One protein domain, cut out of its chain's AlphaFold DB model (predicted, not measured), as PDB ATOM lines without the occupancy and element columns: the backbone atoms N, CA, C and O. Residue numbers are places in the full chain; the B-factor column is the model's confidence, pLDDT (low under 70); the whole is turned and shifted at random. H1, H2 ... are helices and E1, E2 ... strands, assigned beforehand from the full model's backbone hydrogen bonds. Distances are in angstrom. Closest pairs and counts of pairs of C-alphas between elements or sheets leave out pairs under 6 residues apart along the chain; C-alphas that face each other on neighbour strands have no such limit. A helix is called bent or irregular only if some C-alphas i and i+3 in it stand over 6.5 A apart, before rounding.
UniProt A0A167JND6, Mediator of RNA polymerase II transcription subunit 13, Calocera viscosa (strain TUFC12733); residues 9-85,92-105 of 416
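This is residues 9 to 85 and 92 to 105 of the 416 residues of the protein "Mediator of RNA polymerase II transcription subunit 13" of Calocera viscosa (strain TUFC12733) (UniProt A0A167JND6). A narrow ribbon of two parallel strands, E1 and E2, runs through the middle, with helix H1 along one side of it and H3 on the other; H2 turns away at one end, and the small antiparallel pair of E3 and E4 makes the other end. Residues 57 to 63, of which 57 belongs to H2, stick out from the rest. The printed part has 91 residues with three named helices and four named strands, in the order E1, H1, E2, H2, H3, E3, E4, and its class is mixed, helices and strands. It is loose, with a radius of gyration of the C-alphas of 16.4 A, and elongated, spanning 57 by 33 by 19 A.

E1, residues 12 to 18, and E2, residues 42 to 48, are parallel neighbours, their directions 22 degrees apart; N 14 and O 43 are 2.8 A apart and N 45 and O 14 are 2.8 A apart, within hydrogen-bond range. Between them in the chain comes H1, residues 23 to 37. These three form a strand-helix-strand unit, two parallel neighbour strands joined through a helix, with a right-handed crossover. The closest C-alphas of H1 and E2 are those of Leu 23 and Leu 46, 7.2 A apart. H2, residues 49 to 57, follows E2 by a tight link. H3, residues 65 to 76, touches H2 with residues 65 to 66 alone, the closest C-alphas being those of Ala 55 and Pro 65 at 5.9 A. H2 and H3 run opposite ways at a steep tilt of 49 degrees. The closest C-alphas of H3 and E2 are those of Gly 76 and Leu 43, 6.9 A apart. H1 and H3 are apart. E3, residues 78 to 81, and E4, residues 98 to 101, are antiparallel at 131 degrees, with N 79 and O 100 at 2.8 A. Every O i to N i+4 pair is within hydrogen-bond range in H3, against 8 of 11 in H1 and 4 of 5 in H2.

E1 begins at C-alpha 12, (457.864, 410.435, 324.966), and measures 19.4 A; E2 measures 19.7 A. H1 is 17.8 A long and irregular: C-alphas 29 and 32 are 7.1 A apart. H2 is 13.3 A long and H3 16.7 A. E3 measures 9.2 A, and E4, 9.9 A, ends at C-alpha 101, (445.274, 410.983, 334.036).

The two C-alphas farthest apart are those of Arg 57 and Ala 92, 57.6 A. Residues 86 to 91 are not printed, and C-alphas 85 and 92 are 12.5 A apart across this cut. Of the links printed whole, none is long. Mean pLDDT of the printed part is 81.1; residues 35 to 40, 58 to 63, 83 to 85 and 92 to 96 are under 70.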
ATOM      1  N   VAL A   9     463.011 407.053 330.745       82.56
ATOM      2  CA  VAL A   9     462.212 408.174 330.248       82.56
ATOM      3  C   VAL A   9     460.728 407.874 330.520       82.56
ATOM      4  O   VAL A   9     460.194 406.879 330.011       82.56
ATOM      5  N   PRO A  10     460.033 408.694 331.337       82.25
ATOM      6  CA  PRO A  10     458.669 408.386 331.756       82.25
ATOM      7  C   PRO A  10     457.668 408.586 330.615       82.25
ATOM      8  O   PRO A  10     456.720 407.802 330.495       82.25
ATOM      9  N   HIS A  11     457.907 409.601 329.776       88.50
ATOM     10  CA  HIS A  11     457.033 410.029 328.692       88.50
ATOM     11  C   HIS A  11     457.835 410.435 327.453       88.50
ATOM     12  O   HIS A  11     458.841 411.131 327.563       88.50
ATOM     13  N   ILE A  12     457.358 410.038 326.278       90.75
ATOM     14  CA  ILE A  12     457.864 410.435 324.966       90.75
ATOM     15  C   ILE A  12     456.720 411.156 324.262       90.75
ATOM     16  O   ILE A  12     455.648 410.579 324.094       90.75
ATOM     17  N   VAL A  13     456.935 412.402 323.850       92.75
ATOM     18  CA  VAL A  13     455.956 413.152 323.055       92.75
ATOM     19  C   VAL A  13     456.516 413.344 321.657       92.75
ATOM     20  O   VAL A  13     457.625 413.847 321.500       92.75
ATOM     21  N   VAL A  14     455.755 412.938 320.645       92.12
ATOM     22  CA  VAL A  14     456.090 413.156 319.237       92.12
ATOM     23  C   VAL A  14     455.116 414.163 318.661       92.12
ATOM     24  O   VAL A  14     453.919 413.898 318.561       92.12
ATOM     25  N   TYR A  15     455.642 415.316 318.273       93.19
ATOM     26  CA  TYR A  15     454.886 416.341 317.574       93.19
ATOM     27  C   TYR A  15     454.945 416.082 316.077       93.19
ATOM     28  O   TYR A  15     456.032 415.924 315.520       93.19
ATOM     29  N   VAL A  16     453.783 416.040 315.432       92.88
ATOM     30  CA  VAL A  16     453.689 415.885 313.981       92.88
ATOM     31  C   VAL A  16     452.989 417.104 313.412       92.88
ATOM     32  O   VAL A  16     451.803 417.327 313.655       92.88
ATOM     33  N   PHE A  17     453.747 417.901 312.670       92.31
ATOM     34  CA  PHE A  17     453.246 419.088 311.995       92.31
ATOM     35  C   PHE A  17     452.762 418.704 310.606       92.31
ATOM     36  O   PHE A  17     453.489 418.048 309.860       92.31
ATOM     37  N   CYS A  18     451.541 419.094 310.257       93.44
ATOM     38  CA  CYS A  18     451.031 418.886 308.908       93.44
ATOM     39  C   CYS A  18     449.994 419.950 308.519       93.44
ATOM     40  O   CYS A  18     449.389 420.583 309.397       93.44
ATOM     41  N   PRO A  19     449.773 420.162 307.209       93.69
ATOM     42  CA  PRO A  19     448.708 421.026 306.725       93.69
ATOM     43  C   PRO A  19     447.349 420.567 307.253       93.69
ATOM     44  O   PRO A  19     447.083 419.367 307.349       93.69
ATOM     45  N   ALA A  20     446.451 421.513 307.541       87.81
ATOM     46  CA  ALA A  20     445.127 421.194 308.080       87.81
ATOM     47  C   ALA A  20     444.331 420.227 307.179       87.81
ATOM     48  O   ALA A  20     443.609 419.369 307.678       87.81
ATOM     49  N   SER A  21     444.538 420.309 305.861       90.12
ATOM     50  CA  SER A  21     443.943 419.415 304.861       90.12
ATOM     51  C   SER A  21     444.417 417.959 304.956       90.12
ATOM     52  O   SER A  21     443.725 417.067 304.475       90.12
ATOM     53  N   GLN A  22     445.574 417.696 305.569       91.62
ATOM     54  CA  GLN A  22     446.165 416.358 305.675       91.62
ATOM     55  C   GLN A  22     445.995 415.725 307.060       91.62
ATOM     56  O   GLN A  22     446.207 414.521 307.198       91.62
ATOM     57  N   LEU A  23     445.584 416.495 308.077       85.88
ATOM     58  CA  LEU A  23     445.445 416.018 309.460       85.88
ATOM     59  C   LEU A  23     444.571 414.769 309.571       85.88
ATOM     60  O   LEU A  23     444.916 413.841 310.296       85.88
ATOM     61  N   GLN A  24     443.457 414.730 308.839       82.12
ATOM     62  CA  GLN A  24     442.534 413.601 308.883       82.12
ATOM     63  C   GLN A  24     443.123 412.355 308.214       82.12
ATOM     64  O   GLN A  24     443.108 411.279 308.806       82.12
ATOM     65  N   ALA A  25     443.671 412.494 307.002       86.56
ATOM     66  CA  ALA A  25     444.299 411.383 306.287       86.56
ATOM     67  C   ALA A  25     445.461 410.791 307.095       86.56
ATOM     68  O   ALA A  25     445.570 409.573 307.233       86.56
ATOM     69  N   LEU A  26     446.278 411.658 307.696       87.19
ATOM     70  CA  LEU A  26     447.369 411.261 308.571       87.19
ATOM     71  C   LEU A  26     446.857 410.608 309.859       87.19
ATOM     72  O   LEU A  26     447.369 409.567 310.255       87.19
ATOM     73  N   GLY A  27     445.823 411.174 310.485       83.25
ATOM     74  CA  GLY A  27     445.170 410.599 311.658       83.25
ATOM     75  C   GLY A  27     444.653 409.186 311.392       83.25
ATOM     76  O   GLY A  27     444.922 408.284 312.179       83.25
ATOM     77  N   ASN A  28     444.006 408.969 310.246       82.19
ATOM     78  CA  ASN A  28     443.502 407.662 309.821       82.19
ATOM     79  C   ASN A  28     444.636 406.672 309.523       82.19
ATOM     80  O   ASN A  28     444.595 405.537 309.996       82.19
ATOM     81  N   ALA A  29     445.663 407.101 308.784       85.44
ATOM     82  CA  ALA A  29     446.827 406.269 308.470       85.44
ATOM     83  C   ALA A  29     447.576 405.848 309.739       85.44
ATOM     84  O   ALA A  29     448.055 404.719 309.863       85.44
ATOM     85  N   LEU A  30     447.649 406.757 310.706       81.31
ATOM     86  CA  LEU A  30     448.299 406.500 311.971       81.31
ATOM     87  C   LEU A  30     447.384 405.785 312.964       81.31
ATOM     88  O   LEU A  30     447.939 405.198 313.873       81.31
ATOM     89  N   ALA A  31     446.051 405.773 312.848       76.06
ATOM     90  CA  ALA A  31     445.141 405.249 313.883       76.06
ATOM     91  C   ALA A  31     445.491 403.817 314.334       76.06
ATOM     92  O   ALA A  31     445.628 403.556 315.528       76.06
ATOM     93  N   GLY A  32     445.743 402.911 313.382       72.12
ATOM     94  CA  GLY A  32     446.173 401.541 313.693       72.12
ATOM     95  C   GLY A  32     447.574 401.462 314.314       72.12
ATOM     96  O   GLY A  32     447.853 400.587 315.129       72.12
ATOM     97  N   SER A  33     448.447 402.413 313.974       75.94
ATOM     98  CA  SER A  33     449.780 402.538 314.572       75.94
ATOM     99  C   SER A  33     449.740 403.254 315.921       75.94
ATOM    100  O   SER A  33     450.548 402.943 316.782       75.94
ATOM    101  N   PHE A  34     448.807 404.180 316.145       71.88
ATOM    102  CA  PHE A  34     448.646 404.955 317.368       71.88
ATOM    103  C   PHE A  34     448.280 404.038 318.518       71.88
ATOM    104  O   PHE A  34     448.849 404.214 319.579       71.88
ATOM    105  N   ASP A  35     447.410 403.047 318.339       68.12
ATOM    106  CA  ASP A  35     447.104 402.109 319.426       68.12
ATOM    107  C   ASP A  35     448.330 401.264 319.815       68.12
ATOM    108  O   ASP A  35     448.560 400.996 320.996       68.12
ATOM    109  N   ALA A  36     449.169 400.901 318.839       68.19
ATOM    110  CA  ALA A  36     450.413 400.172 319.078       68.19
ATOM    111  C   ALA A  36     451.528 401.062 319.667       68.19
ATOM    112  O   ALA A  36     452.296 400.626 320.526       68.19
ATOM    113  N   LEU A  37     451.624 402.314 319.209       65.38
ATOM    114  CA  LEU A  37     452.652 403.284 319.591       65.38
ATOM    115  C   LEU A  37     452.316 403.973 320.909       65.38
ATOM    116  O   LEU A  37     453.205 404.122 321.746       65.38
ATOM    117  N   SER A  38     451.041 404.288 321.144       61.38
ATOM    118  CA  SER A  38     450.480 404.808 322.400       61.38
ATOM    119  C   SER A  38     450.409 403.710 323.460       61.38
ATOM    120  O   SER A  38     449.435 403.545 324.195       61.38
ATOM    121  N   SER A  39     451.508 402.970 323.606       65.38
ATOM    122  CA  SER A  39     451.898 402.440 324.899       65.38
ATOM    123  C   SER A  39     451.798 403.576 325.923       65.38
ATOM    124  O   SER A  39     452.052 404.732 325.587       65.38
ATOM    125  N   GLY A  40     451.464 403.290 327.186       68.94
ATOM    126  CA  GLY A  40     451.270 404.323 328.222       68.94
ATOM    127  C   GLY A  40     452.481 405.233 328.523       68.94
ATOM    128  O   GLY A  40     452.482 405.914 329.542       68.94
ATOM    129  N   ARG A  41     453.532 405.205 327.695       80.06
ATOM    130  CA  ARG A  41     454.709 406.073 327.714       80.06
ATOM    131  C   ARG A  41     454.791 407.030 326.521       80.06
ATOM    132  O   ARG A  41     455.523 407.998 326.640       80.06
ATOM    133  N   MET A  42     454.117 406.790 325.396       87.44
ATOM    134  CA  MET A  42     454.276 407.607 324.187       87.44
ATOM    135  C   MET A  42     452.966 408.303 323.821       87.44
ATOM    136  O   MET A  42     451.913 407.675 323.794       87.44
ATOM    137  N   LEU A  43     453.049 409.598 323.536       89.31
ATOM    138  CA  LEU A  43     451.954 410.422 323.046       89.31
ATOM    139  C   LEU A  43     452.374 411.009 321.702       89.31
ATOM    140  O   LEU A  43     453.404 411.670 321.606       89.31
ATOM    141  N   VAL A  44     451.575 410.794 320.670       90.19
ATOM    142  CA  VAL A  44     451.764 411.458 319.381       90.19
ATOM    143  C   VAL A  44     450.702 412.560 319.286       90.19
ATOM    144  O   VAL A  44     449.518 412.305 319.499       90.19
ATOM    145  N   HIS A  45     451.127 413.795 319.027       90.88
ATOM    146  CA  HIS A  45     450.268 414.976 319.000       90.88
ATOM    147  C   HIS A  45     450.349 415.649 317.627       90.88
ATOM    148  O   HIS A  45     451.421 416.085 317.203       90.88
ATOM    149  N   LEU A  46     449.214 415.705 316.929       91.31
ATOM    150  CA  LEU A  46     449.112 416.330 315.614       91.31
ATOM    151  C   LEU A  46     448.878 417.835 315.783       91.31
ATOM    152  O   LEU A  46     447.925 418.238 316.448       91.31
ATOM    153  N   ILE A  47     449.735 418.659 315.178       91.12
ATOM    154  CA  ILE A  47     449.636 420.120 315.225       91.12
ATOM    155  C   ILE A  47     449.404 420.642 313.799       91.12
ATOM    156  O   ILE A  47     450.241 420.397 312.925       91.12
ATOM    157  N   PRO A  48     448.306 421.379 313.542       90.81
ATOM    158  CA  PRO A  48     448.124 422.074 312.275       90.81
ATOM    159  C   PRO A  48     449.254 423.083 312.050       90.81
ATOM    160  O   PRO A  48     449.554 423.887 312.932       90.81
ATOM    161  N   GLU A  49     449.842 423.109 310.857       90.06
ATOM    162  CA  GLU A  49     450.888 424.083 310.505       90.06
ATOM    163  C   GLU A  49     450.421 425.540 310.691       90.06
ATOM    164  O   GLU A  49     451.170 426.399 311.162       90.06
ATOM    165  N   SER A  50     449.138 425.806 310.431       87.31
ATOM    166  CA  SER A  50     448.513 427.111 310.666       87.31
ATOM    167  C   SER A  50     448.623 427.580 312.119       87.31
ATOM    168  O   SER A  50     448.710 428.783 312.360       87.31
ATOM    169  N   SER A  51     448.663 426.661 313.089       85.38
ATOM    170  CA  SER A  51     448.820 426.995 314.507       85.38
ATOM    171  C   SER A  51     450.204 427.572 314.811       85.38
ATOM    172  O   SER A  51     450.310 428.468 315.646       85.38
ATOM    173  N   LEU A  52     451.253 427.124 314.108       84.69
ATOM    174  CA  LEU A  52     452.604 427.686 314.235       84.69
ATOM    175  C   LEU A  52     452.670 429.103 313.662       84.69
ATOM    176  O   LEU A  52     453.182 430.019 314.307       84.69
ATOM    177  N   LEU A  53     452.097 429.294 312.469       85.50
ATOM    178  CA  LEU A  53     452.031 430.608 311.830       85.50
ATOM    179  C   LEU A  53     451.240 431.598 312.689       85.50
ATOM    180  O   LEU A  53     451.665 432.738 312.868       85.50
ATOM    181  N   TYR A  54     450.123 431.160 313.268       82.12
ATOM    182  CA  TYR A  54     449.301 431.999 314.133       82.12
ATOM    183  C   TYR A  54     450.006 432.334 315.458       82.12
ATOM    184  O   TYR A  54     450.024 433.499 315.858       82.12
ATOM    185  N   ALA A  55     450.678 431.361 316.088       81.81
ATOM    186  CA  ALA A  55     451.458 431.587 317.307       81.81
ATOM    187  C   ALA A  55     452.564 432.643 317.126       81.81
ATOM    188  O   ALA A  55     452.815 433.422 318.041       81.81
ATOM    189  N   SER A  56     453.177 432.716 315.937       79.06
ATOM    190  CA  SER A  56     454.196 433.731 315.627       79.06
ATOM    191  C   SER A  56     453.644 435.157 315.503       79.06
ATOM    192  O   SER A  56     454.388 436.121 315.664       79.06
ATOM    193  N   ARG A  57     452.343 435.306 315.211       78.94
ATOM    194  CA  ARG A  57     451.701 436.603 314.939       78.94
ATOM    195  C   ARG A  57     450.935 437.158 316.132       78.94
ATOM    196  O   ARG A  57     450.806 438.371 316.255       78.94
ATOM    197  N   VAL A  58     450.406 436.288 316.989       69.25
ATOM    198  CA  VAL A  58     449.478 436.670 318.060       69.25
ATOM    199  C   VAL A  58     450.033 436.234 319.416       69.25
ATOM    200  O   VAL A  58     449.473 435.387 320.102       69.25
ATOM    201  N   CYS A  59     451.162 436.819 319.824       57.12
ATOM    202  CA  CYS A  59     451.771 436.527 321.127       57.12
ATOM    203  C   CYS A  59     451.004 437.134 322.322       57.12
ATOM    204  O   CYS A  59     451.356 436.864 323.466       57.12
ATOM    205  N   PHE A  60     449.964 437.943 322.081       61.59
ATOM    206  CA  PHE A  60     449.282 438.716 323.130       61.59
ATOM    207  C   PHE A  60     447.830 438.298 323.409       61.59
ATOM    208  O   PHE A  60     447.251 438.769 324.387       61.59
ATOM    209  N   SER A  61     447.223 437.410 322.611       60.44
ATOM    210  CA  SER A  61     445.880 436.900 322.922       60.44
ATOM    211  C   SER A  61     445.979 435.787 323.961       60.44
ATOM    212  O   SER A  61     446.662 434.791 323.723       60.44
ATOM    213  N   ARG A  62     445.289 435.930 325.097       63.59
ATOM    214  CA  ARG A  62     445.130 434.843 326.070       63.59
ATOM    215  C   ARG A  62     443.819 434.087 325.822       63.59
ATOM    216  O   ARG A  62     442.787 434.742 325.673       63.59
ATOM    217  N   PRO A  63     443.833 432.742 325.843       69.69
ATOM    218  CA  PRO A  63     445.014 431.874 325.951       69.69
ATOM    219  C   PRO A  63     445.829 431.854 324.648       69.69
ATOM    220  O   PRO A  63     445.253 431.922 323.559       69.69
ATOM    221  N   SER A  64     447.163 431.762 324.746       80.19
ATOM    222  CA  SER A  64     447.975 431.635 323.536       80.19
ATOM    223  C   SER A  64     447.744 430.250 322.908       80.19
ATOM    224  O   SER A  64     447.495 429.275 323.624       80.19
ATOM    225  N   PRO A  65     447.839 430.109 321.577       80.81
ATOM    226  CA  PRO A  65     447.694 428.811 320.911       80.81
ATOM    227  C   PRO A  65     448.676 427.765 321.447       80.81
ATOM    228  O   PRO A  65     448.329 426.593 321.574       80.81
ATOM    229  N   LEU A  66     449.889 428.205 321.796       84.62
ATOM    230  CA  LEU A  66     450.921 427.353 322.375       84.62
ATOM    231  C   LEU A  66     450.541 426.877 323.778       84.62
ATOM    232  O   LEU A  66     450.789 425.714 324.082       84.62
ATOM    233  N   ASP A  67     449.894 427.716 324.595       84.69
ATOM    234  CA  ASP A  67     449.390 427.299 325.910       84.69
ATOM    235  C   ASP A  67     448.332 426.207 325.756       84.69
ATOM    236  O   ASP A  67     448.391 425.185 326.437       84.69
ATOM    237  N   VAL A  68     447.395 426.377 324.815       84.25
ATOM    238  CA  VAL A  68     446.357 425.372 324.536       84.25
ATOM    239  C   VAL A  68     446.991 424.053 324.087       84.25
ATOM    240  O   VAL A  68     446.631 422.993 324.597       84.25
ATOM    241  N   THR A  69     447.980 424.099 323.188       88.50
ATOM    242  CA  THR A  69     448.733 422.911 322.758       88.50
ATOM    243  C   THR A  69     449.502 422.269 323.914       88.50
ATOM    244  O   THR A  69     449.424 421.055 324.100       88.50
ATOM    245  N   ALA A  70     450.207 423.053 324.732       90.50
ATOM    246  CA  ALA A  70     450.966 422.550 325.874       90.50
ATOM    247  C   ALA A  70     450.053 421.877 326.910       90.50
ATOM    248  O   ALA A  70     450.355 420.780 327.388       90.50
ATOM    249  N   LEU A  71     448.900 422.483 327.205       90.38
ATOM    250  CA  LEU A  71     447.883 421.915 328.087       90.38
ATOM    251  C   LEU A  71     447.264 420.646 327.491       90.38
ATOM    252  O   LEU A  71     447.058 419.671 328.216       90.38
ATOM    253  N   ALA A  72     447.000 420.613 326.182       89.44
ATOM    254  CA  ALA A  72     446.490 419.426 325.500       89.44
ATOM    255  C   ALA A  72     447.480 418.252 325.584       89.44
ATOM    256  O   ALA A  72     447.082 417.137 325.927       89.44
ATOM    257  N   VAL A  73     448.772 418.508 325.355       91.88
ATOM    258  CA  VAL A  73     449.842 417.512 325.517       91.88
ATOM    259  C   VAL A  73     449.908 417.032 326.958       91.88
ATOM    260  O   VAL A  73     449.873 415.829 327.202       91.88
ATOM    261  N   TYR A  74     449.950 417.958 327.919       92.50
ATOM    262  CA  TYR A  74     450.000 417.629 329.341       92.50
ATOM    263  C   TYR A  74     448.829 416.730 329.756       92.50
ATOM    264  O   TYR A  74     449.035 415.719 330.423       92.50
ATOM    265  N   ASN A  75     447.613 417.054 329.311       90.31
ATOM    266  CA  ASN A  75     446.409 416.273 329.596       90.31
ATOM    267  C   ASN A  75     446.429 414.871 328.960       90.31
ATOM    268  O   ASN A  75     445.793 413.956 329.486       90.31
ATOM    269  N   GLY A  76     447.149 414.687 327.849       88.50
ATOM    270  CA  GLY A  76     447.327 413.387 327.201       88.50
ATOM    271  C   GLY A  76     448.379 412.490 327.868       88.50
ATOM    272  O   GLY A  76     448.405 411.285 327.614       88.50
ATOM    273  N   LEU A  77     449.228 413.037 328.744       90.12
ATOM    274  CA  LEU A  77     450.257 412.269 329.446       90.12
ATOM    275  C   LEU A  77     449.676 411.520 330.653       90.12
ATOM    276  O   LEU A  77     449.185 412.108 331.617       90.12
ATOM    277  N   LEU A  78     449.788 410.190 330.638       89.00
ATOM    278  CA  LEU A  78     449.350 409.344 331.748       89.00
ATOM    279  C   LEU A  78     450.465 409.155 332.773       89.00
ATOM    280  O   LEU A  78     451.490 408.550 332.475       89.00
ATOM    281  N   ARG A  79     450.248 409.570 334.019       87.38
ATOM    282  CA  ARG A  79     451.240 409.424 335.090       87.38
ATOM    283  C   ARG A  79     451.140 408.058 335.741       87.38
ATOM    284  O   ARG A  79     450.058 407.612 336.119       87.38
ATOM    285  N   LYS A  80     452.278 407.394 335.927       85.12
ATOM    286  CA  LYS A  80     452.341 406.157 336.712       85.12
ATOM    287  C   LYS A  80     452.341 406.517 338.188       85.12
ATOM    288  O   LYS A  80     453.346 406.999 338.703       85.12
ATOM    289  N   VAL A  81     451.228 406.269 338.864       82.56
ATOM    290  CA  VAL A  81     451.112 406.520 340.302       82.56
ATOM    291  C   VAL A  81     451.334 405.211 341.045       82.56
ATOM    292  O   VAL A  81     450.711 404.192 340.737       82.56
ATOM    293  N   LYS A  82     452.233 405.228 342.035       79.50
ATOM    294  CA  LYS A  82     452.373 404.117 342.975       79.50
ATOM    295  C   LYS A  82     451.233 404.221 343.979       79.50
ATOM    296  O   LYS A  82     451.181 405.168 344.758       79.50
ATOM    297  N   ARG A  83     450.299 403.272 343.948       67.19
ATOM    298  CA  ARG A  83     449.219 403.243 344.931       67.19
ATOM    299  C   ARG A  83     449.798 402.766 346.258       67.19
ATOM    300  O   ARG A  83     450.101 401.589 346.414       67.19
ATOM    301  N   THR A  84     449.963 403.676 347.208       61.41
ATOM    302  CA  THR A  84     450.305 403.329 348.587       61.41
ATOM    303  C   THR A  84     449.080 402.668 349.214       61.41
ATOM    304  O   THR A  84     448.149 403.334 349.660       61.41
ATOM    305  N   THR A  85     449.016 401.339 349.187       58.50
ATOM    306  CA  THR A  85     448.036 400.608 349.988       58.50
ATOM    307  C   THR A  85     448.465 400.725 351.448       58.50
ATOM    308  O   THR A  85     449.581 400.360 351.812       58.50
ATOM    309  N   ALA A  92     450.909 389.233 348.457       51.09
ATOM    310  CA  ALA A  92     450.818 388.769 347.066       51.09
ATOM    311  C   ALA A  92     450.094 389.696 346.074       51.09
ATOM    312  O   ALA A  92     449.544 389.200 345.092       51.09
ATOM    313  N   GLN A  93     450.084 391.021 346.264       56.72
ATOM    314  CA  GLN A  93     449.742 391.906 345.141       56.72
ATOM    315  C   GLN A  93     450.995 392.603 344.607       56.72
ATOM    316  O   GLN A  93     451.639 393.329 345.371       56.72
ATOM    317  N   PRO A  94     451.372 392.380 343.331       61.50
ATOM    318  CA  PRO A  94     452.440 393.152 342.715       61.50
ATOM    319  C   PRO A  94     452.080 394.640 342.794       61.50
ATOM    320  O   PRO A  94     450.905 394.998 342.722       61.50
ATOM    321  N   ASP A  95     453.090 395.502 342.959       59.16
ATOM    322  CA  ASP A  95     452.946 396.959 342.876       59.16
ATOM    323  C   ASP A  95     452.424 397.316 341.466       59.16
ATOM    324  O   ASP A  95     453.194 397.635 340.554       59.16
ATOM    325  N   GLU A  96     451.110 397.230 341.252       66.88
ATOM    326  CA  GLU A  96     450.478 397.588 339.990       66.88
ATOM    327  C   GLU A  96     450.585 399.104 339.818       66.88
ATOM    328  O   GLU A  96     449.798 399.896 340.345       66.88
ATOM    329  N   LYS A  97     451.609 399.525 339.073       73.56
ATOM    330  CA  LYS A  97     451.752 400.902 338.605       73.56
ATOM    331  C   LYS A  97     450.626 401.177 337.618       73.56
ATOM    332  O   LYS A  97     450.735 400.864 336.433       73.56
ATOM    333  N   ARG A  98     449.546 401.782 338.102       78.62
ATOM    334  CA  ARG A  98     448.460 402.229 337.237       78.62
ATOM    335  C   ARG A  98     448.834 403.563 336.601       78.62
ATOM    336  O   ARG A  98     449.292 404.480 337.280       78.62
ATOM    337  N   ALA A  99     448.632 403.655 335.294       82.62
ATOM    338  CA  ALA A  99     448.696 404.916 334.574       82.62
ATOM    339  C   ALA A  99     447.374 405.671 334.805       82.62
ATOM    340  O   ALA A  99     446.298 405.122 334.555       82.62
ATOM    341  N   ILE A 100     447.445 406.883 335.352       85.94
ATOM    342  CA  ILE A 100     446.295 407.715 335.719       85.94
ATOM    343  C   ILE A 100     446.437 409.067 335.015       85.94
ATOM    344  O   ILE A 100     447.542 409.590 334.876       85.94
ATOM    345  N   GLN A 101     445.318 409.618 334.552       86.56
ATOM    346  CA  GLN A 101     445.274 410.983 334.036       86.56
ATOM    347  C   GLN A 101     445.474 411.979 335.179       86.56
ATOM    348  O   GLN A 101     444.943 411.789 336.270       86.56
ATOM    349  N   PHE A 102     446.231 413.039 334.924       88.25
ATOM    350  CA  PHE A 102     446.392 414.140 335.865       88.25
ATOM    351  C   PHE A 102     446.136 415.444 335.110       88.25
ATOM    352  O   PHE A 102     447.076 415.997 334.539       88.25
ATOM    353  N   PRO A 103     444.871 415.878 334.999       91.06
ATOM    354  CA  PRO A 103     444.520 417.033 334.183       91.06
ATOM    355  C   PRO A 103     445.188 418.309 334.707       91.06
ATOM    356  O   PRO A 103     445.390 418.471 335.908       91.06
ATOM    357  N   ALA A 104     445.537 419.220 333.799       91.00
ATOM    358  CA  ALA A 104     446.159 420.501 334.136       91.00
ATOM    359  C   ALA A 104     445.219 421.410 334.934       91.00
ATOM    360  O   ALA A 104     445.664 422.180 335.781       91.00
ATOM    361  N   THR A 105     443.922 421.302 334.658       91.50
ATOM    362  CA  THR A 105     442.864 422.084 335.287       91.50
ATOM    363  C   THR A 105     441.776 421.159 335.822       91.50
ATOM    364  O   THR A 105     441.333 420.219 335.148       91.50
TER     365      THR A 105